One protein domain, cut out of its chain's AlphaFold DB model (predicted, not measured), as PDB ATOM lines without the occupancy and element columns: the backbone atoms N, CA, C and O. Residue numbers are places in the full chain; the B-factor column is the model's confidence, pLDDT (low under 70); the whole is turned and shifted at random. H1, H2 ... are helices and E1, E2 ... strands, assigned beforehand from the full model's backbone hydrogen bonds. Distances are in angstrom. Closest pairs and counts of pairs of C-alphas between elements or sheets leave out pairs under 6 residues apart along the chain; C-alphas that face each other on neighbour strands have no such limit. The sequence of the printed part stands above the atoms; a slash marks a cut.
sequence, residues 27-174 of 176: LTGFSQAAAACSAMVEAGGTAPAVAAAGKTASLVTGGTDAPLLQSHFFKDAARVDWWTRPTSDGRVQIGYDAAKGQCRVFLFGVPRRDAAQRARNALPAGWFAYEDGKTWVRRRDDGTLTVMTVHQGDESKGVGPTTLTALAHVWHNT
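AT A GLANCE: This is residues 27 to 174 of the 176 residues of an uncharacterized protein of Caulobacteraceae bacterium (UniProt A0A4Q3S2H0). One six-stranded sheet, twisted, curls round the long helix H1. H2 folds back beside H1 over the E1 side of the sheet, H4 packs over E5 and E6 near the other end of H1, and the small H3 and H5 sit on the opposite face. The 148 printed residues hold five named helices and six named strands, in the order H1 H2 H3 E1 E2 E3 H4 E4 E5 H5 E6; the class is mixed, helices and strands. The sheet's order is E1 E2 E3 E6 E5 E4, antiparallel throughout. The whole is compact, with a radius of gyration of the C-alphas of 14.0 A, and spans 43 by 34 by 27 A.

IN THESE COORDINATES: H1, residues 27 to 42, begins at C-alpha 27 (228.318, 525.513, 429.468) and is 22.1 A long. H2 is residues 47 to 56, 14.2 A, and H3 residues 66 to 73. E1, residues 80 to 87, is 22.2 A long; E2, residues 90 to 97, 23.7 A; E3, residues 102 to 108, 20.0 A. H4 is residues 115 to 121 and E4 residues 135 to 139. E5, residues 145 to 152, is 23.0 A long, and H5 is residues 153 to 156. E6, residues 164 to 173, is 25.9 A long and ends at C-alpha 173 (252.001, 526.679, 438.900).

HOW THE PARTS SIT: H1 is on the sheet; its closest C-alphas to E3 are those of Cys 37 and Cys 103, 5.5 A apart. H1 and H2 form a helical hairpin: they touch through residues 36 to 40 of H1 alone, with the C-alphas of Met 40 and Val 50 closest at 5.1 A, at a shallow tilt of 22 degrees, opposite ways. H4 touches H1 through residues 27 to 31 of H1 alone, with the C-alphas of Leu 27 and Ala 119 closest at 6.2 A. H2 and H4 are on the same face as H1, H3 and H5 on the opposite face. E1, E2 and E3 form a meander, each strand the antiparallel neighbour of the one before; N 83 and O 94 are 3.0 A apart, N 93 and O 106 2.9 A. Within hydrogen-bond range are also N 105 and O 168 of E3 and E6, 2.9 A, N 149 and O 169 of E5 and E6, 2.9 A, and N 138 and O 146 of the hairpin E4 and E5, 2.9 A. Every O i to N i+4 pair is within range in H1, H2 and H4, and 3 of 4 in H3; H5 is too short for one.

THE WHOLE: The C-alphas farthest apart, those of Asp 142 and Pro 161, are 42.9 A apart. The printed part has no cut, and the link from H4 to E4, 13 residues, is long. The mean pLDDT of the printed part is 76.8; 36 residues are under 70, among them 44 to 60 and 153 to 163.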
ATOM      1  N   LEU A  27     227.671 525.447 428.154       85.50
ATOM      2  CA  LEU A  27     228.318 525.513 429.468       85.50
ATOM      3  C   LEU A  27     228.695 524.133 429.991       85.50
ATOM      4  O   LEU A  27     229.799 523.965 430.503       85.50
ATOM      5  N   THR A  28     227.827 523.140 429.816       85.06
ATOM      6  CA  THR A  28     228.170 521.744 430.105       85.06
ATOM      7  C   THR A  28     229.346 521.295 429.239       85.06
ATOM      8  O   THR A  28     230.294 520.687 429.738       85.06
ATOM      9  N   GLY A  29     229.342 521.661 427.952       84.19
ATOM     10  CA  GLY A  29     230.467 521.429 427.049       84.19
ATOM     11  C   GLY A  29     231.757 522.095 427.535       84.19
ATOM     12  O   GLY A  29     232.814 521.464 427.521       84.19
ATOM     13  N   PHE A  30     231.670 523.339 428.013       86.56
ATOM     14  CA  PHE A  30     232.810 524.087 428.543       86.56
ATOM     15  C   PHE A  30     233.360 523.466 429.827       86.56
ATOM     16  O   PHE A  30     234.566 523.270 429.936       86.56
ATOM     17  N   SER A  31     232.487 523.103 430.768       84.69
ATOM     18  CA  SER A  31     232.849 522.440 432.025       84.69
ATOM     19  C   SER A  31     233.622 521.144 431.778       84.69
ATOM     20  O   SER A  31     234.701 520.923 432.329       84.69
ATOM     21  N   GLN A  32     233.109 520.309 430.869       84.06
ATOM     22  CA  GLN A  32     233.738 519.039 430.509       84.06
ATOM     23  C   GLN A  32     235.072 519.252 429.784       84.06
ATOM     24  O   GLN A  32     236.032 518.526 430.037       84.06
ATOM     25  N   ALA A  33     235.171 520.274 428.932       84.88
ATOM     26  CA  ALA A  33     236.428 520.643 428.294       84.88
ATOM     27  C   ALA A  33     237.463 521.193 429.293       84.88
ATOM     28  O   ALA A  33     238.636 520.840 429.210       84.88
ATOM     29  N   ALA A  34     237.047 521.997 430.274       85.62
ATOM     30  CA  ALA A  34     237.915 522.478 431.347       85.62
ATOM     31  C   ALA A  34     238.435 521.322 432.215       85.62
ATOM     32  O   ALA A  34     239.624 521.279 432.533       85.62
ATOM     33  N   ALA A  35     237.582 520.341 432.528       82.62
ATOM     34  CA  ALA A  35     237.989 519.120 433.220       82.62
ATOM     35  C   ALA A  35     239.012 518.306 432.404       82.62
ATOM     36  O   ALA A  35     240.038 517.896 432.948       82.62
ATOM     37  N   ALA A  36     238.781 518.133 431.098       82.62
ATOM     38  CA  ALA A  36     239.728 517.466 430.205       82.62
ATOM     39  C   ALA A  36     241.067 518.215 430.132       82.62
ATOM     40  O   ALA A  36     242.123 517.596 430.240       82.62
ATOM     41  N   CYS A  37     241.037 519.548 430.023       85.94
ATOM     42  CA  CYS A  37     242.238 520.378 430.074       85.94
ATOM     43  C   CYS A  37     243.011 520.204 431.382       85.94
ATOM     44  O   CYS A  37     244.229 520.041 431.343       85.94
ATOM     45  N   SER A  38     242.319 520.199 432.527       83.50
ATOM     46  CA  SER A  38     242.942 519.934 433.828       83.50
ATOM     47  C   SER A  38     243.637 518.580 433.826       83.50
ATOM     48  O   SER A  38     244.805 518.508 434.181       83.50
ATOM     49  N   ALA A  39     242.964 517.526 433.357       80.56
ATOM     50  CA  ALA A  39     243.539 516.185 433.294       80.56
ATOM     51  C   ALA A  39     244.768 516.111 432.367       80.56
ATOM     52  O   ALA A  39     245.759 515.474 432.716       80.56
ATOM     53  N   MET A  40     244.744 516.791 431.213       82.50
ATOM     54  CA  MET A  40     245.884 516.855 430.286       82.50
ATOM     55  C   MET A  40     247.098 517.561 430.900       82.50
ATOM     56  O   MET A  40     248.223 517.069 430.798       82.50
ATOM     57  N   VAL A  41     246.874 518.699 431.562       84.38
ATOM     58  CA  VAL A  41     247.921 519.439 432.284       84.38
ATOM     59  C   VAL A  41     248.457 518.597 433.446       84.38
ATOM     60  O   VAL A  41     249.669 518.452 433.601       84.38
ATOM     61  N   GLU A  42     247.562 517.958 434.201       79.19
ATOM     62  CA  GLU A  42     247.892 517.125 435.358       79.19
ATOM     63  C   GLU A  42     248.700 515.880 435.000       79.19
ATOM     64  O   GLU A  42     249.542 515.455 435.795       79.19
ATOM     65  N   ALA A  43     248.481 515.322 433.813       75.81
ATOM     66  CA  ALA A  43     249.218 514.175 433.312       75.81
ATOM     67  C   ALA A  43     250.580 514.522 432.679       75.81
ATOM     68  O   ALA A  43     251.239 513.647 432.106       75.81
ATOM     69  N   GLY A  44     251.001 515.789 432.752       69.50
ATOM     70  CA  GLY A  44     252.324 516.227 432.307       69.50
ATOM     71  C   GLY A  44     252.560 516.075 430.803       69.50
ATOM     72  O   GLY A  44     253.702 515.934 430.381       69.50
ATOM     73  N   GLY A  45     251.496 516.053 429.997       62.09
ATOM     74  CA  GLY A  45     251.601 516.064 428.536       62.09
ATOM     75  C   GLY A  45     252.133 514.794 427.890       62.09
ATOM     76  O   GLY A  45     252.507 514.818 426.720       62.09
ATOM     77  N   THR A  46     252.149 513.669 428.606       61.72
ATOM     78  CA  THR A  46     252.473 512.388 427.972       61.72
ATOM     79  C   THR A  46     251.381 512.019 426.961       61.72
ATOM     80  O   THR A  46     250.195 512.003 427.294       61.72
ATOM     81  N   ALA A  47     251.770 511.705 425.720       58.47
ATOM     82  CA  ALA A  47     250.830 511.406 424.632       58.47
ATOM     83  C   ALA A  47     249.749 510.357 424.995       58.47
ATOM     84  O   ALA A  47     248.587 510.573 424.651       58.47
ATOM     85  N   PRO A  48     250.048 509.271 425.745       60.22
ATOM     86  CA  PRO A  48     249.023 508.321 426.182       60.22
ATOM     87  C   PRO A  48     247.995 508.928 427.141       60.22
ATOM     88  O   PRO A  48     246.811 508.609 427.055       60.22
ATOM     89  N   ALA A  49     248.423 509.812 428.043       60.50
ATOM     90  CA  ALA A  49     247.533 510.420 429.020       60.50
ATOM     91  C   ALA A  49     246.710 511.565 428.421       60.50
ATOM     92  O   ALA A  49     245.534 511.705 428.746       60.50
ATOM     93  N   VAL A  50     247.287 512.312 427.480       62.53
ATOM     94  CA  VAL A  50     246.564 513.283 426.648       62.53
ATOM     95  C   VAL A  50     245.511 512.570 425.796       62.53
ATOM     96  O   VAL A  50     244.357 512.988 425.763       62.53
ATOM     97  N   ALA A  51     245.857 511.432 425.185       64.00
ATOM     98  CA  ALA A  51     244.912 510.616 424.427       64.00
ATOM     99  C   ALA A  51     243.805 510.016 425.310       64.00
ATOM    100  O   ALA A  51     242.655 509.940 424.880       64.00
ATOM    101  N   ALA A  52     244.119 509.599 426.539       64.38
ATOM    102  CA  ALA A  52     243.123 509.120 427.495       64.38
ATOM    103  C   ALA A  52     242.185 510.250 427.952       64.38
ATOM    104  O   ALA A  52     240.972 510.062 427.927       64.38
ATOM    105  N   ALA A  53     242.725 511.428 428.285       62.88
ATOM    106  CA  ALA A  53     241.959 512.612 428.681       62.88
ATOM    107  C   ALA A  53     241.075 513.159 427.541       62.88
ATOM    108  O   ALA A  53     239.938 513.574 427.765       62.88
ATOM    109  N   GLY A  54     241.575 513.113 426.302       56.16
ATOM    110  CA  GLY A  54     240.821 513.477 425.103       56.16
ATOM    111  C   GLY A  54     239.713 512.480 424.744       56.16
ATOM    112  O   GLY A  54     238.748 512.873 424.099       56.16
ATOM    113  N   LYS A  55     239.820 511.214 425.179       56.59
ATOM    114  CA  LYS A  55     238.780 510.178 425.019       56.59
ATOM    115  C   LYS A  55     237.735 510.185 426.138       56.59
ATOM    116  O   LYS A  55     236.621 509.718 425.914       56.59
ATOM    117  N   THR A  56     238.085 510.653 427.338       53.66
ATOM    118  CA  THR A  56     237.174 510.679 428.498       53.66
ATOM    119  C   THR A  56     236.216 511.865 428.492       53.66
ATOM    120  O   THR A  56     235.148 511.781 429.093       53.66
ATOM    121  N   ALA A  57     236.529 512.939 427.770       54.50
ATOM    122  CA  ALA A  57     235.538 513.926 427.367       54.50
ATOM    123  C   ALA A  57     235.055 513.579 425.952       54.50
ATOM    124  O   ALA A  57     235.840 513.103 425.144       54.50
ATOM    125  N   SER A  58     233.779 513.799 425.631       58.84
ATOM    126  CA  SER A  58     233.171 513.539 424.309       58.84
ATOM    127  C   SER A  58     233.705 514.471 423.198       58.84
ATOM    128  O   SER A  58     232.940 515.017 422.404       58.84
ATOM    129  N   LEU A  59     235.008 514.735 423.199       64.62
ATOM    130  CA  LEU A  59     235.730 515.610 422.300       64.62
ATOM    131  C   LEU A  59     236.209 514.793 421.103       64.62
ATOM    132  O   LEU A  59     236.693 513.671 421.242       64.62
ATOM    133  N   VAL A  60     236.100 515.375 419.920       68.06
ATOM    134  CA  VAL A  60     236.600 514.778 418.683       68.06
ATOM    135  C   VAL A  60     237.895 515.485 418.308       68.06
ATOM    136  O   VAL A  60     237.985 516.707 418.416       68.06
ATOM    137  N   THR A  61     238.910 514.730 417.887       70.19
ATOM    138  CA  THR A  61     240.164 515.308 417.390       70.19
ATOM    139  C   THR A  61     239.902 516.171 416.156       70.19
ATOM    140  O   THR A  61     239.181 515.763 415.246       70.19
ATOM    141  N   GLY A  62     240.513 517.355 416.125       65.56
ATOM    142  CA  GLY A  62     240.362 518.349 415.064       65.56
ATOM    143  C   GLY A  62     239.677 519.631 415.540       65.56
ATOM    144  O   GLY A  62     238.897 519.629 416.490       65.56
ATOM    145  N   GLY A  63     239.979 520.751 414.875       67.12
ATOM    146  CA  GLY A  63     239.374 522.059 415.137       67.12
ATOM    147  C   GLY A  63     239.483 522.980 413.930       67.12
ATOM    148  O   GLY A  63     240.575 523.256 413.444       67.12
ATOM    149  N   THR A  64     238.340 523.453 413.434       66.12
ATOM    150  CA  THR A  64     238.251 524.273 412.213       66.12
ATOM    151  C   THR A  64     238.862 525.662 412.378       66.12
ATOM    152  O   THR A  64     239.315 526.249 411.403       66.12
ATOM    153  N   ASP A  65     238.910 526.177 413.608       72.31
ATOM    154  CA  ASP A  65     239.455 527.506 413.917       72.31
ATOM    155  C   ASP A  65     240.890 527.445 414.444       72.31
ATOM    156  O   ASP A  65     241.448 528.481 414.806       72.31
ATOM    157  N   ALA A  66     241.503 526.254 414.472       69.19
ATOM    158  CA  ALA A  66     242.869 526.068 414.947       69.19
ATOM    159  C   ALA A  66     243.860 527.060 414.302       69.19
ATOM    160  O   ALA A  66     244.622 527.661 415.056       69.19
ATOM    161  N   PRO A  67     243.817 527.365 412.983       72.69
ATOM    162  CA  PRO A  67     244.713 528.364 412.387       72.69
ATOM    163  C   PRO A  67     244.482 529.805 412.883       72.69
ATOM    164  O   PRO A  67     245.424 530.591 412.998       72.69
ATOM    165  N   LEU A  68     243.235 530.174 413.192       73.00
ATOM    166  CA  LEU A  68     242.893 531.508 413.699       73.00
ATOM    167  C   LEU A  68     243.277 531.655 415.175       73.00
ATOM    168  O   LEU A  68     243.874 532.655 415.569       73.00
ATOM    169  N   LEU A  69     242.970 530.640 415.983       76.69
ATOM    170  CA  LEU A  69     243.346 530.599 417.392       76.69
ATOM    171  C   LEU A  69     244.860 530.447 417.574       76.69
ATOM    172  O   LEU A  69     245.410 530.994 418.527       76.69
ATOM    173  N   GLN A  70     245.538 529.763 416.649       72.75
ATOM    174  CA  GLN A  70     246.994 529.669 416.580       72.75
ATOM    175  C   GLN A  70     247.622 531.057 416.607       72.75
ATOM    176  O   GLN A  70     248.322 531.380 417.559       72.75
ATOM    177  N   SER A  71     247.335 531.895 415.610       68.81
ATOM    178  CA  SER A  71     248.015 533.188 415.462       68.81
ATOM    179  C   SER A  71     247.813 534.129 416.654       68.81
ATOM    180  O   SER A  71     248.668 534.973 416.909       68.81
ATOM    181  N   HIS A  72     246.723 533.957 417.406       75.25
ATOM    182  CA  HIS A  72     246.367 534.829 418.526       75.25
ATOM    183  C   HIS A  72     246.795 534.286 419.896       75.25
ATOM    184  O   HIS A  72     247.193 535.057 420.766       75.25
ATOM    185  N   PHE A  73     246.719 532.969 420.116       79.69
ATOM    186  CA  PHE A  73     246.842 532.380 421.453       79.69
ATOM    187  C   PHE A  73     248.038 531.439 421.611       79.69
ATOM    188  O   PHE A  73     248.484 531.217 422.739       79.69
ATOM    189  N   PHE A  74     248.605 530.925 420.517       80.06
ATOM    190  CA  PHE A  74     249.731 529.995 420.558       80.06
ATOM    191  C   PHE A  74     250.854 530.435 419.617       80.06
ATOM    192  O   PHE A  74     250.717 530.424 418.402       80.06
ATOM    193  N   LYS A  75     252.033 530.734 420.174       76.25
ATOM    194  CA  LYS A  75     253.207 531.161 419.384       76.25
ATOM    195  C   LYS A  75     253.609 530.162 418.280       76.25
ATOM    196  O   LYS A  75     254.225 530.556 417.301       76.25
ATOM    197  N   ASP A  76     253.295 528.885 418.466       75.19
ATOM    198  CA  ASP A  76     253.577 527.805 417.521       75.19
ATOM    199  C   ASP A  76     252.522 526.719 417.739       75.19
ATOM    200  O   ASP A  76     252.540 526.048 418.770       75.19
ATOM    201  N   ALA A  77     251.552 526.624 416.826       65.75
ATOM    202  CA  ALA A  77     250.447 525.675 416.954       65.75
ATOM    203  C   ALA A  77     250.629 524.391 416.147       65.75
ATOM    204  O   ALA A  77     249.779 523.514 416.252       65.75
ATOM    205  N   ALA A  78     251.732 524.238 415.405       74.94
ATOM    206  CA  ALA A  78     252.067 522.948 414.799       74.94
ATOM    207  C   ALA A  78     252.348 521.883 415.875       74.94
ATOM    208  O   ALA A  78     252.208 520.692 415.622       74.94
ATOM    209  N   ARG A  79     252.707 522.326 417.088       79.06
ATOM    210  CA  ARG A  79     252.875 521.484 418.277       79.06
ATOM    211  C   ARG A  79     251.656 521.437 419.204       79.06
ATOM    212  O   ARG A  79     251.774 520.919 420.312       79.06
ATOM    213  N   VAL A  80     250.542 522.058 418.814       83.62
ATOM    214  CA  VAL A  80     249.328 522.099 419.634       83.62
ATOM    215  C   VAL A  80     248.373 521.036 419.128       83.62
ATOM    216  O   VAL A  80     247.973 521.058 417.965       83.62
ATOM    217  N   ASP A  81     247.984 520.135 420.018       84.69
ATOM    218  CA  ASP A  81     246.935 519.169 419.735       84.69
ATOM    219  C   ASP A  81     245.565 519.831 419.921       84.69
ATOM    220  O   ASP A  81     245.337 520.570 420.888       84.69
ATOM    221  N   TRP A  82     244.652 519.574 418.982       83.94
ATOM    222  CA  TRP A  82     243.348 520.231 418.926       83.94
ATOM    223  C   TRP A  82     242.197 519.242 419.018       83.94
ATOM    224  O   TRP A  82     242.172 518.216 418.331       83.94
ATOM    225  N   TRP A  83     241.184 519.623 419.791       85.12
ATOM    226  CA  TRP A  83     239.921 518.903 419.871       85.12
ATOM    227  C   TRP A  83     238.736 519.857 419.842       85.12
ATOM    228  O   TRP A  83     238.816 520.992 420.309       85.12
ATOM    229  N   THR A  84     237.610 519.365 419.338       83.38
ATOM    230  CA  THR A  84     236.356 520.107 419.250       83.38
ATOM    231  C   THR A  84     235.209 519.293 419.813       83.38
ATOM    232  O   THR A  84     235.132 518.074 419.663       83.38
ATOM    233  N   ARG A  85     234.259 520.006 420.409       82.31
ATOM    234  CA  ARG A  85     232.953 519.498 420.785       82.31
ATOM    235  C   ARG A  85     231.851 520.400 420.245       82.31
ATOM    236  O   ARG A  85     231.774 521.559 420.658       82.31
ATOM    237  N   PRO A  86     230.970 519.882 419.380       82.69
ATOM    238  CA  PRO A  86     229.722 520.554 419.046       82.69
ATOM    239  C   PRO A  86     228.828 520.695 420.285       82.69
ATOM    240  O   PRO A  86     228.717 519.764 421.088       82.69
ATOM    241  N   THR A  87     228.179 521.844 420.431       82.44
ATOM    242  CA  THR A  87     227.177 522.097 421.476       82.44
ATOM    243  C   THR A  87     225.861 522.504 420.817       82.44
ATOM    244  O   THR A  87     225.829 522.811 419.625       82.44
ATOM    245  N   SER A  88     224.750 522.476 421.553       83.06
ATOM    246  CA  SER A  88     223.428 522.812 420.995       83.06
ATOM    247  C   SER A  88     223.324 524.253 420.475       83.06
ATOM    248  O   SER A  88     222.490 524.546 419.628       83.06
ATOM    249  N   ASP A  89     224.155 525.149 421.001       81.62
ATOM    250  CA  ASP A  89     224.151 526.595 420.764       81.62
ATOM    251  C   ASP A  89     225.521 527.123 420.298       81.62
ATOM    252  O   ASP A  89     225.759 528.331 420.287       81.62
ATOM    253  N   GLY A  90     226.436 526.239 419.888       83.75
ATOM    254  CA  GLY A  90     227.762 526.643 419.441       83.75
ATOM    255  C   GLY A  90     228.775 525.505 419.389       83.75
ATOM    256  O   GLY A  90     228.525 524.434 418.832       83.75
ATOM    257  N   ARG A  91     229.964 525.764 419.937       84.69
ATOM    258  CA  ARG A  91     231.009 524.748 420.093       84.69
ATOM    259  C   ARG A  91     231.991 525.116 421.190       84.69
ATOM    260  O   ARG A  91     232.164 526.286 421.533       84.69
ATOM    261  N   VAL A  92     232.700 524.100 421.660       86.69
ATOM    262  CA  VAL A  92     233.860 524.239 422.535       86.69
ATOM    263  C   VAL A  92     235.074 523.638 421.849       86.69
ATOM    264  O   VAL A  92     234.979 522.565 421.257       86.69
ATOM    265  N   GLN A  93     236.210 524.325 421.912       87.69
ATOM    266  CA  GLN A  93     237.480 523.830 421.384       87.69
ATOM    267  C   GLN A  93     238.537 523.789 422.473       87.69
ATOM    268  O   GLN A  93     238.540 524.626 423.373       87.69
ATOM    269  N   ILE A  94     239.445 522.827 422.368       87.12
ATOM    270  CA  ILE A  94     240.617 522.713 423.223       87.12
ATOM    271  C   ILE A  94     241.871 522.764 422.364       87.12
ATOM    272  O   ILE A  94     241.943 522.066 421.356       87.12
ATOM    273  N   GLY A  95     242.847 523.559 422.796       87.94
ATOM    274  CA  GLY A  95     244.225 523.492 422.318       87.94
ATOM    275  C   GLY A  95     245.163 523.130 423.466       87.94
ATOM    276  O   GLY A  95     245.164 523.821 424.490       87.94
ATOM    277  N   TYR A  96     245.956 522.069 423.308       87.44
ATOM    278  CA  TYR A  96     246.953 521.634 424.287       87.44
ATOM    279  C   TYR A  96     248.382 521.747 423.742       87.44
ATOM    280  O   TYR A  96     248.702 521.160 422.715       87.44
ATOM    281  N   ASP A  97     249.246 522.482 424.445       87.31
ATOM    282  CA  ASP A  97     250.682 522.594 424.164       87.31
ATOM    283  C   ASP A  97     251.459 521.744 425.182       87.31
ATOM    284  O   ASP A  97     251.764 522.203 426.290       87.31
ATOM    285  N   ALA A  98     251.775 520.500 424.808       82.50
ATOM    286  CA  ALA A  98     252.489 519.549 425.663       82.50
ATOM    287  C   ALA A  98     253.874 520.055 426.088       82.50
ATOM    288  O   ALA A  98     254.282 519.852 427.230       82.50
ATOM    289  N   ALA A  99     254.578 520.778 425.209       82.56
ATOM    290  CA  ALA A  99     255.906 521.314 425.506       82.56
ATOM    291  C   ALA A  99     255.871 522.383 426.610       82.56
ATOM    292  O   ALA A  99     256.861 522.582 427.315       82.56
ATOM    293  N   LYS A 100     254.737 523.074 426.764       83.31
ATOM    294  CA  LYS A 100     254.535 524.090 427.804       83.31
ATOM    295  C   LYS A 100     253.687 523.617 428.978       83.31
ATOM    296  O   LYS A 100     253.553 524.366 429.942       83.31
ATOM    297  N   GLY A 101     253.081 522.433 428.894       83.81
ATOM    298  CA  GLY A 101     252.086 521.980 429.866       83.81
ATOM    299  C   GLY A 101     250.906 522.951 429.987       83.81
ATOM    300  O   GLY A 101     250.402 523.170 431.087       83.81
ATOM    301  N   GLN A 102     250.504 523.578 428.875       87.81
ATOM    302  CA  GLN A 102     249.441 524.586 428.840       87.81
ATOM    303  C   GLN A 102     248.247 524.073 428.048       87.81
ATOM    304  O   GLN A 102     248.398 523.573 426.937       87.81
ATOM    305  N   CYS A 103     247.051 524.260 428.596       88.44
ATOM    306  CA  CYS A 103     245.803 523.918 427.929       88.44
ATOM    307  C   CYS A 103     244.886 525.133 427.852       88.44
ATOM    308  O   CYS A 103     244.799 525.913 428.801       88.44
ATOM    309  N   ARG A 104     244.200 525.310 426.724       90.38
ATOM    310  CA  ARG A 104     243.238 526.397 426.535       90.38
ATOM    311  C   ARG A 104     241.901 525.859 426.069       90.38
ATOM    312  O   ARG A 104     241.868 525.044 425.154       90.38
ATOM    313  N   VAL A 105     240.822 526.354 426.667       89.69
ATOM    314  CA  VAL A 105     239.439 526.038 426.294       89.69
ATOM    315  C   VAL A 105     238.784 527.278 425.712       89.69
ATOM    316  O   VAL A 105     238.751 528.321 426.357       89.69
ATOM    317  N   PHE A 106     238.219 527.148 424.523       88.19
ATOM    318  CA  PHE A 106     237.585 528.224 423.776       88.19
ATOM    319  C   PHE A 106     236.087 527.952 423.658       88.19
ATOM    320  O   PHE A 106     235.689 526.890 423.180       88.19
ATOM    321  N   LEU A 107     235.261 528.905 424.088       87.56
ATOM    322  CA  LEU A 107     233.803 528.841 424.010       87.56
ATOM    323  C   LEU A 107     233.289 529.722 422.872       87.56
ATOM    324  O   LEU A 107     233.599 530.913 422.826       87.56
ATOM    325  N   PHE A 108     232.464 529.158 421.993       85.00
ATOM    326  CA  PHE A 108     231.886 529.854 420.845       85.00
ATOM    327  C   PHE A 108     230.363 529.734 420.828       85.00
ATOM    328  O   PHE A 108     229.816 528.727 421.266       85.00
ATOM    329  N   GLY A 109     229.685 530.735 420.259       76.25
ATOM    330  CA  GLY A 109     228.239 530.695 419.974       76.25
ATOM    331  C   GLY A 109     227.327 531.159 421.116       76.25
ATOM    332  O   GLY A 109     226.197 531.566 420.871       76.25
ATOM    333  N   VAL A 110     227.834 531.221 422.350       73.88
ATOM    334  CA  VAL A 110     227.092 531.770 423.500       73.88
ATOM    335  C   VAL A 110     226.993 533.299 423.396       73.88
ATOM    336  O   VAL A 110     227.972 533.930 423.015       73.88
ATOM    337  N   PRO A 111     225.881 533.961 423.762       73.44
ATOM    338  CA  PRO A 111     225.845 535.420 423.846       73.44
ATOM    339  C   PRO A 111     226.970 535.952 424.740       73.44
ATOM    340  O   PRO A 111     227.147 535.477 425.858       73.44
ATOM    341  N   ARG A 112     227.732 536.950 424.264       68.50
ATOM    342  CA  ARG A 112     228.894 537.489 424.998       68.50
ATOM    343  C   ARG A 112     228.535 537.947 426.411       68.50
ATOM    344  O   ARG A 112     229.340 537.772 427.318       68.50
ATOM    345  N   ARG A 113     227.353 538.536 426.597       73.56
ATOM    346  CA  ARG A 113     226.921 539.043 427.899       73.56
ATOM    347  C   ARG A 113     226.961 537.913 428.935       73.56
ATOM    348  O   ARG A 113     226.316 536.886 428.762       73.56
ATOM    349  N   ASP A 114     227.763 538.114 429.976       72.94
ATOM    350  CA  ASP A 114     227.954 537.196 431.102       72.94
ATOM    351  C   ASP A 114     228.537 535.814 430.743       72.94
ATOM    352  O   ASP A 114     228.576 534.933 431.599       72.94
ATOM    353  N   ALA A 115     229.043 535.604 429.518       78.06
ATOM    354  CA  ALA A 115     229.598 534.317 429.088       78.06
ATOM    355  C   ALA A 115     230.758 533.859 429.980       78.06
ATOM    356  O   ALA A 115     230.752 532.721 430.445       78.06
ATOM    357  N   ALA A 116     231.708 534.751 430.290       79.75
ATOM    358  CA  ALA A 116     232.777 534.441 431.233       79.75
ATOM    359  C   ALA A 116     232.225 534.131 432.626       79.75
ATOM    360  O   ALA A 116     232.636 533.151 433.230       79.75
ATOM    361  N   GLN A 117     231.262 534.906 433.133       82.44
ATOM    362  CA  GLN A 117     230.698 534.647 434.460       82.44
ATOM    363  C   GLN A 117     229.982 533.295 434.530       82.44
ATOM    364  O   GLN A 117     230.155 532.542 435.484       82.44
ATOM    365  N   ARG A 118     229.224 532.944 433.492       83.19
ATOM    366  CA  ARG A 118     228.561 531.643 433.383       83.19
ATOM    367  C   ARG A 118     229.569 530.502 433.250       83.19
ATOM    368  O   ARG A 118     229.397 529.477 433.898       83.19
ATOM    369  N   ALA A 119     230.635 530.695 432.477       84.88
ATOM    370  CA  ALA A 119     231.735 529.742 432.345       84.88
ATOM    371  C   ALA A 119     232.456 529.500 433.685       84.88
ATOM    372  O   ALA A 119     232.763 528.359 434.018       84.88
ATOM    373  N   ARG A 120     232.649 530.551 434.492       84.25
ATOM    374  CA  ARG A 120     233.213 530.472 435.852       84.25
ATOM    375  C   ARG A 120     232.318 529.702 436.816       84.25
ATOM    376  O   ARG A 120     232.805 528.907 437.611       84.25
ATOM    377  N   ASN A 121     231.008 529.904 436.718       83.69
ATOM    378  CA  ASN A 121     230.034 529.168 437.523       83.69
ATOM    379  C   ASN A 121     229.897 527.701 437.080       83.69
ATOM    380  O   ASN A 121     229.404 526.878 437.843       83.69
ATOM    381  N   ALA A 122     230.317 527.380 435.853       82.06
ATOM    382  CA  ALA A 122     230.290 526.036 435.290       82.06
ATOM    383  C   ALA A 122     231.607 525.267 435.503       82.06
ATOM    384  O   ALA A 122     231.776 524.188 434.937       82.06
ATOM    385  N   LEU A 123     232.562 525.798 436.271       80.75
ATOM    386  CA  LEU A 123     233.831 525.109 436.491       80.75
ATOM    387  C   LEU A 123     233.644 523.793 437.266       80.75
ATOM    388  O   LEU A 123     232.701 523.670 438.049       80.75
ATOM    389  N   PRO A 124     234.528 522.798 437.058       72.69
ATOM    390  CA  PRO A 124     234.419 521.515 437.740       72.69
ATOM    391  C   PRO A 124     234.473 521.662 439.267       72.69
ATOM    392  O   PRO A 124     235.077 522.593 439.802       72.69
ATOM    393  N   ALA A 125     233.893 520.700 439.984       76.31
ATOM    394  CA  ALA A 125     234.021 520.637 441.438       76.31
ATOM    395  C   ALA A 125     235.498 520.519 441.875       76.31
ATOM    396  O   ALA A 125     236.331 519.959 441.159       76.31
ATOM    397  N   GLY A 126     235.820 521.033 443.065       77.06
ATOM    398  CA  GLY A 126     237.180 521.001 443.625       77.06
ATOM    399  C   GLY A 126     238.101 522.137 443.161       77.06
ATOM    400  O   GLY A 126     239.276 522.153 443.525       77.06
ATOM    401  N   TRP A 127     237.577 523.087 442.386       83.56
ATOM    402  CA  TRP A 127     238.239 524.347 442.064       83.56
ATOM    403  C   TRP A 127     237.809 525.447 443.036       83.56
ATOM    404  O   TRP A 127     236.621 525.612 443.313       83.56
ATOM    405  N   PHE A 128     238.769 526.231 443.517       83.31
ATOM    406  CA  PHE A 128     238.543 527.334 444.450       83.31
ATOM    407  C   PHE A 128     238.864 528.657 443.763       83.31
ATOM    408  O   PHE A 128     239.909 528.776 443.126       83.31
ATOM    409  N   ALA A 129     237.972 529.641 443.874       81.44
ATOM    410  CA  ALA A 129     238.211 530.970 443.323       81.44
ATOM    411  C   ALA A 129     239.330 531.684 444.096       81.44
ATOM    412  O   ALA A 129     239.379 531.627 445.324       81.44
ATOM    413  N   TYR A 130     240.209 532.362 443.367       80.50
ATOM    414  CA  TYR A 130     241.183 533.297 443.912       80.50
ATOM    415  C   TYR A 130     240.539 534.681 444.092       80.50
ATOM    416  O   TYR A 130     239.495 534.975 443.505       80.50
ATOM    417  N   GLU A 131     241.171 535.549 444.886       76.69
ATOM    418  CA  GLU A 131     240.612 536.859 445.260       76.69
ATOM    419  C   GLU A 131     240.354 537.794 444.066       76.69
ATOM    420  O   GLU A 131     239.521 538.694 444.145       76.69
ATOM    421  N   ASP A 132     241.019 537.567 442.931       77.00
ATOM    422  CA  ASP A 132     240.865 538.378 441.720       77.00
ATOM    423  C   ASP A 132     239.544 538.139 440.957       77.00
ATOM    424  O   ASP A 132     239.249 538.851 439.992       77.00
ATOM    425  N   GLY A 133     238.755 537.129 441.352       76.69
ATOM    426  CA  GLY A 133     237.481 536.767 440.720       76.69
ATOM    427  C   GLY A 133     237.597 536.269 439.270       76.69
ATOM    428  O   GLY A 133     236.583 536.171 438.571       76.69
ATOM    429  N   LYS A 134     238.815 535.985 438.792       79.88
ATOM    430  CA  LYS A 134     239.128 535.538 437.420       79.88
ATOM    431  C   LYS A 134     240.063 534.330 437.377       79.88
ATOM    432  O   LYS A 134     240.238 533.758 436.298       79.88
ATOM    433  N   THR A 135     240.628 533.950 438.511       85.62
ATOM    434  CA  THR A 135     241.512 532.807 438.681       85.62
ATOM    435  C   THR A 135     240.846 531.782 439.587       85.62
ATOM    436  O   THR A 135     240.252 532.117 440.608       85.62
ATOM    437  N   TRP A 136     240.975 530.512 439.228       87.88
ATOM    438  CA  TRP A 136     240.631 529.368 440.051       87.88
ATOM    439  C   TRP A 136     241.863 528.505 440.227       87.88
ATOM    440  O   TRP A 136     242.673 528.349 439.313       87.88
ATOM    441  N   VAL A 137     241.988 527.921 441.407       86.56
ATOM    442  CA  VAL A 137     243.073 527.012 441.747       86.56
ATOM    443  C   VAL A 137     242.503 525.685 442.208       86.56
ATOM    444  O   VAL A 137     241.516 525.630 442.940       86.56
ATOM    445  N   ARG A 138     243.144 524.604 441.788       85.81
ATOM    446  CA  ARG A 138     242.908 523.262 442.301       85.81
ATOM    447  C   ARG A 138     244.212 522.765 442.901       85.81
ATOM    448  O   ARG A 138     245.236 522.719 442.220       85.81
ATOM    449  N   ARG A 139     244.177 522.425 444.189       82.88
ATOM    450  CA  ARG A 139     245.316 521.826 444.888       82.88
ATOM    451  C   ARG A 139     245.285 520.315 444.695       82.88
ATOM    452  O   ARG A 139     244.234 519.698 444.854       82.88
ATOM    453  N   ARG A 140     246.436 519.746 444.354       76.38
ATOM    454  CA  ARG A 140     246.653 518.300 444.295       76.38
ATOM    455  C   ARG A 140     247.133 517.774 445.645       76.38
ATOM    456  O   ARG A 140     247.666 518.531 446.457       76.38
ATOM    457  N   ASP A 141     247.000 516.467 445.840       75.50
ATOM    458  CA  ASP A 141     247.468 515.783 447.054       75.50
ATOM    459  C   ASP A 141     248.992 515.897 447.241       75.50
ATOM    460  O   ASP A 141     249.482 515.889 448.365       75.50
ATOM    461  N   ASP A 142     249.738 516.069 446.144       74.50
ATOM    462  CA  ASP A 142     251.193 516.288 446.136       74.50
ATOM    463  C   ASP A 142     251.612 517.745 446.430       74.50
ATOM    464  O   ASP A 142     252.799 518.066 446.412       74.50
ATOM    465  N   GLY A 143     250.652 518.636 446.701       74.00
ATOM    466  CA  GLY A 143     250.890 520.053 446.980       74.00
ATOM    467  C   GLY A 143     251.006 520.946 445.740       74.00
ATOM    468  O   GLY A 143     250.989 522.170 445.883       74.00
ATOM    469  N   THR A 144     251.050 520.382 444.530       79.38
ATOM    470  CA  THR A 144     251.081 521.151 443.278       79.38
ATOM    471  C   THR A 144     249.748 521.864 443.044       79.38
ATOM    472  O   THR A 144     248.671 521.345 443.359       79.38
ATOM    473  N   LEU A 145     249.807 523.061 442.456       83.69
ATOM    474  CA  LEU A 145     248.626 523.835 442.082       83.69
ATOM    475  C   LEU A 145     248.391 523.776 440.571       83.69
ATOM    476  O   LEU A 145     249.239 524.202 439.783       83.69
ATOM    477  N   THR A 146     247.204 523.325 440.173       85.94
ATOM    478  CA  THR A 146     246.664 523.589 438.837       85.94
ATOM    479  C   THR A 146     245.929 524.922 438.889       85.94
ATOM    480  O   THR A 146     245.077 525.137 439.751       85.94
ATOM    481  N   VAL A 147     246.270 525.833 437.986       87.81
ATOM    482  CA  VAL A 147     245.690 527.173 437.906       87.81
ATOM    483  C   VAL A 147     244.875 527.276 436.631       87.81
ATOM    484  O   VAL A 147     245.304 526.808 435.579       87.81
ATOM    485  N   MET A 148     243.703 527.891 436.731       90.25
ATOM    486  CA  MET A 148     242.832 528.196 435.610       90.25
ATOM    487  C   MET A 148     242.414 529.656 435.670       90.25
ATOM    488  O   MET A 148     241.890 530.103 436.681       90.25
ATOM    489  N   THR A 149     242.582 530.396 434.581       88.38
ATOM    490  CA  THR A 149     241.997 531.738 434.443       88.38
ATOM    491  C   THR A 149     240.908 531.730 433.394       88.38
ATOM    492  O   THR A 149     241.094 531.122 432.344       88.38
ATOM    493  N   VAL A 150     239.781 532.391 433.675       85.75
ATOM    494  CA  VAL A 150     238.656 532.496 432.734       85.75
ATOM    495  C   VAL A 150     238.435 533.947 432.326       85.75
ATOM    496  O   VAL A 150     237.983 534.786 433.121       85.75
ATOM    497  N   HIS A 151     238.699 534.213 431.052       83.31
ATOM    498  CA  HIS A 151     238.589 535.519 430.420       83.31
ATOM    499  C   HIS A 151     237.330 535.609 429.570       83.31
ATOM    500  O   HIS A 151     236.867 534.629 428.983       83.31
ATOM    501  N   GLN A 152     236.784 536.819 429.497       81.38
ATOM    502  CA  GLN A 152     235.795 537.157 428.485       81.38
ATOM    503  C   GLN A 152     236.487 537.172 427.121       81.38
ATOM    504  O   GLN A 152     237.629 537.612 427.008       81.38
ATOM    505  N   GLY A 153     235.786 536.745 426.072       66.38
ATOM    506  CA  GLY A 153     236.317 536.714 424.707       66.38
ATOM    507  C   GLY A 153     236.720 538.075 424.114       66.38
ATOM    508  O   GLY A 153     237.069 538.126 422.941       66.38
ATOM    509  N   ASP A 154     236.707 539.178 424.866       64.69
ATOM    510  CA  ASP A 154     237.171 540.493 424.400       64.69
ATOM    511  C   ASP A 154     238.668 540.500 424.043       64.69
ATOM    512  O   ASP A 154     239.102 541.315 423.229       64.69
ATOM    513  N   GLU A 155     239.440 539.540 424.565       57.19
ATOM    514  CA  GLU A 155     240.833 539.281 424.169       57.19
ATOM    515  C   GLU A 155     240.974 538.807 422.707       57.19
ATOM    516  O   GLU A 155     242.079 538.768 422.176       57.19
ATOM    517  N   SER A 156     239.867 538.474 422.029       54.69
ATOM    518  CA  SER A 156     239.849 537.948 420.654       54.69
ATOM    519  C   SER A 156     239.571 538.981 419.560       54.69
ATOM    520  O   SER A 156     239.222 538.597 418.443       54.69
ATOM    521  N   LYS A 157     239.690 540.290 419.834       55.44
ATOM    522  CA  LYS A 157     239.560 541.326 418.788       55.44
ATOM    523  C   LYS A 157     240.460 540.975 417.588       55.44
ATOM    524  O   LYS A 157     241.675 541.043 417.709       55.44
ATOM    525  N   GLY A 158     239.861 540.611 416.450       53.50
ATOM    526  CA  GLY A 158     240.578 540.192 415.233       53.50
ATOM    527  C   GLY A 158     240.393 538.721 414.833       53.50
ATOM    528  O   GLY A 158     240.652 538.372 413.684       53.50
ATOM    529  N   VAL A 159     239.866 537.871 415.718       57.88
ATOM    530  CA  VAL A 159     239.384 536.528 415.365       57.88
ATOM    531  C   VAL A 159     238.010 536.698 414.696       57.88
ATOM    532  O   VAL A 159     237.173 537.425 415.225       57.88
ATOM    533  N   GLY A 160     237.807 536.122 413.502       50.84
ATOM    534  CA  GLY A 160     236.639 536.343 412.625       50.84
ATOM    535  C   GLY A 160     235.242 536.092 413.247       50.84
ATOM    536  O   GLY A 160     235.122 535.817 414.437       50.84
ATOM    537  N   PRO A 161     234.148 536.163 412.459       46.47
ATOM    538  CA  PRO A 161     232.759 536.332 412.936       46.47
ATOM    539  C   PRO A 161     232.165 535.181 413.778       46.47
ATOM    540  O   PRO A 161     231.001 535.233 414.164       46.47
ATOM    541  N   THR A 162     232.939 534.148 414.107       54.66
ATOM    542  CA  THR A 162     232.594 533.112 415.086       54.66
ATOM    543  C   THR A 162     233.016 533.587 416.468       54.66
ATOM    544  O   THR A 162     234.124 533.325 416.932       54.66
ATOM    545  N   THR A 163     232.146 534.363 417.097       68.12
ATOM    546  CA  THR A 163     232.447 535.152 418.285       68.12
ATOM    547  C   THR A 163     232.914 534.271 419.447       68.12
ATOM    548  O   THR A 163     232.094 533.634 420.109       68.12
ATOM    549  N   LEU A 164     234.225 534.231 419.706       73.31
ATOM    550  CA  LEU A 164     234.762 533.689 420.953       73.31
ATOM    551  C   LEU A 164     234.144 534.477 422.112       73.31
ATOM    552  O   LEU A 164     234.112 535.713 422.089       73.31
ATOM    553  N   THR A 165     233.619 533.772 423.106       79.88
ATOM    554  CA  THR A 165     232.830 534.388 424.182       79.88
ATOM    555  C   THR A 165     233.439 534.184 425.550       79.88
ATOM    556  O   THR A 165     233.383 535.099 426.369       79.88
ATOM    557  N   ALA A 166     234.116 533.062 425.764       79.69
ATOM    558  CA  ALA A 166     234.967 532.846 426.922       79.69
ATOM    559  C   ALA A 166     236.206 532.028 426.544       79.69
ATOM    560  O   ALA A 166     236.180 531.219 425.614       79.69
ATOM    561  N   LEU A 167     237.278 532.239 427.300       85.44
ATOM    562  CA  LEU A 167     238.534 531.507 427.205       85.44
ATOM    563  C   LEU A 167     238.936 531.050 428.605       85.44
ATOM    564  O   LEU A 167     239.049 531.889 429.494       85.44
ATOM    565  N   ALA A 168     239.191 529.756 428.797       86.62
ATOM    566  CA  ALA A 168     239.941 529.281 429.957       86.62
ATOM    567  C   ALA A 168     241.390 528.995 429.572       86.62
ATOM    568  O   ALA A 168     241.641 528.325 428.574       86.62
ATOM    569  N   HIS A 169     242.337 529.444 430.388       89.12
ATOM    570  CA  HIS A 169     243.737 529.046 430.304       89.12
ATOM    571  C   HIS A 169     244.087 528.233 431.544       89.12
ATOM    572  O   HIS A 169     243.868 528.721 432.647       89.12
ATOM    573  N   VAL A 170     244.613 527.022 431.363       86.56
ATOM    574  CA  VAL A 170     244.930 526.061 432.426       86.56
ATOM    575  C   VAL A 170     246.411 525.682 432.368       86.56
ATOM    576  O   VAL A 170     246.915 525.346 431.295       86.56
ATOM    577  N   TRP A 171     247.110 525.729 433.505       88.50
ATOM    578  CA  TRP A 171     248.532 525.370 433.622       88.50
ATOM    579  C   TRP A 171     248.899 524.934 435.049       88.50
ATOM    580  O   TRP A 171     248.174 525.217 436.002       88.50
ATOM    581  N   HIS A 172     250.041 524.263 435.218       84.69
ATOM    582  CA  HIS A 172     250.623 524.042 436.545       84.69
ATOM    583  C   HIS A 172     251.395 525.275 437.011       84.69
ATOM    584  O   HIS A 172     252.286 525.756 436.310       84.69
ATOM    585  N   ASN A 173     251.120 525.740 438.226       75.56
ATOM    586  CA  ASN A 173     252.001 526.679 438.900       75.56
ATOM    587  C   ASN A 173     253.066 525.898 439.675       75.56
ATOM    588  O   ASN A 173     252.816 525.409 440.774       75.56
ATOM    589  N   THR A 174     254.256 525.777 439.091       60.59
ATOM    590  CA  THR A 174     255.431 525.181 439.740       60.59
ATOM    591  C   THR A 174     256.189 526.222 440.564       60.59
ATOM    592  O   THR A 174     257.410 526.341 440.435       60.59
TER     593      THR A 174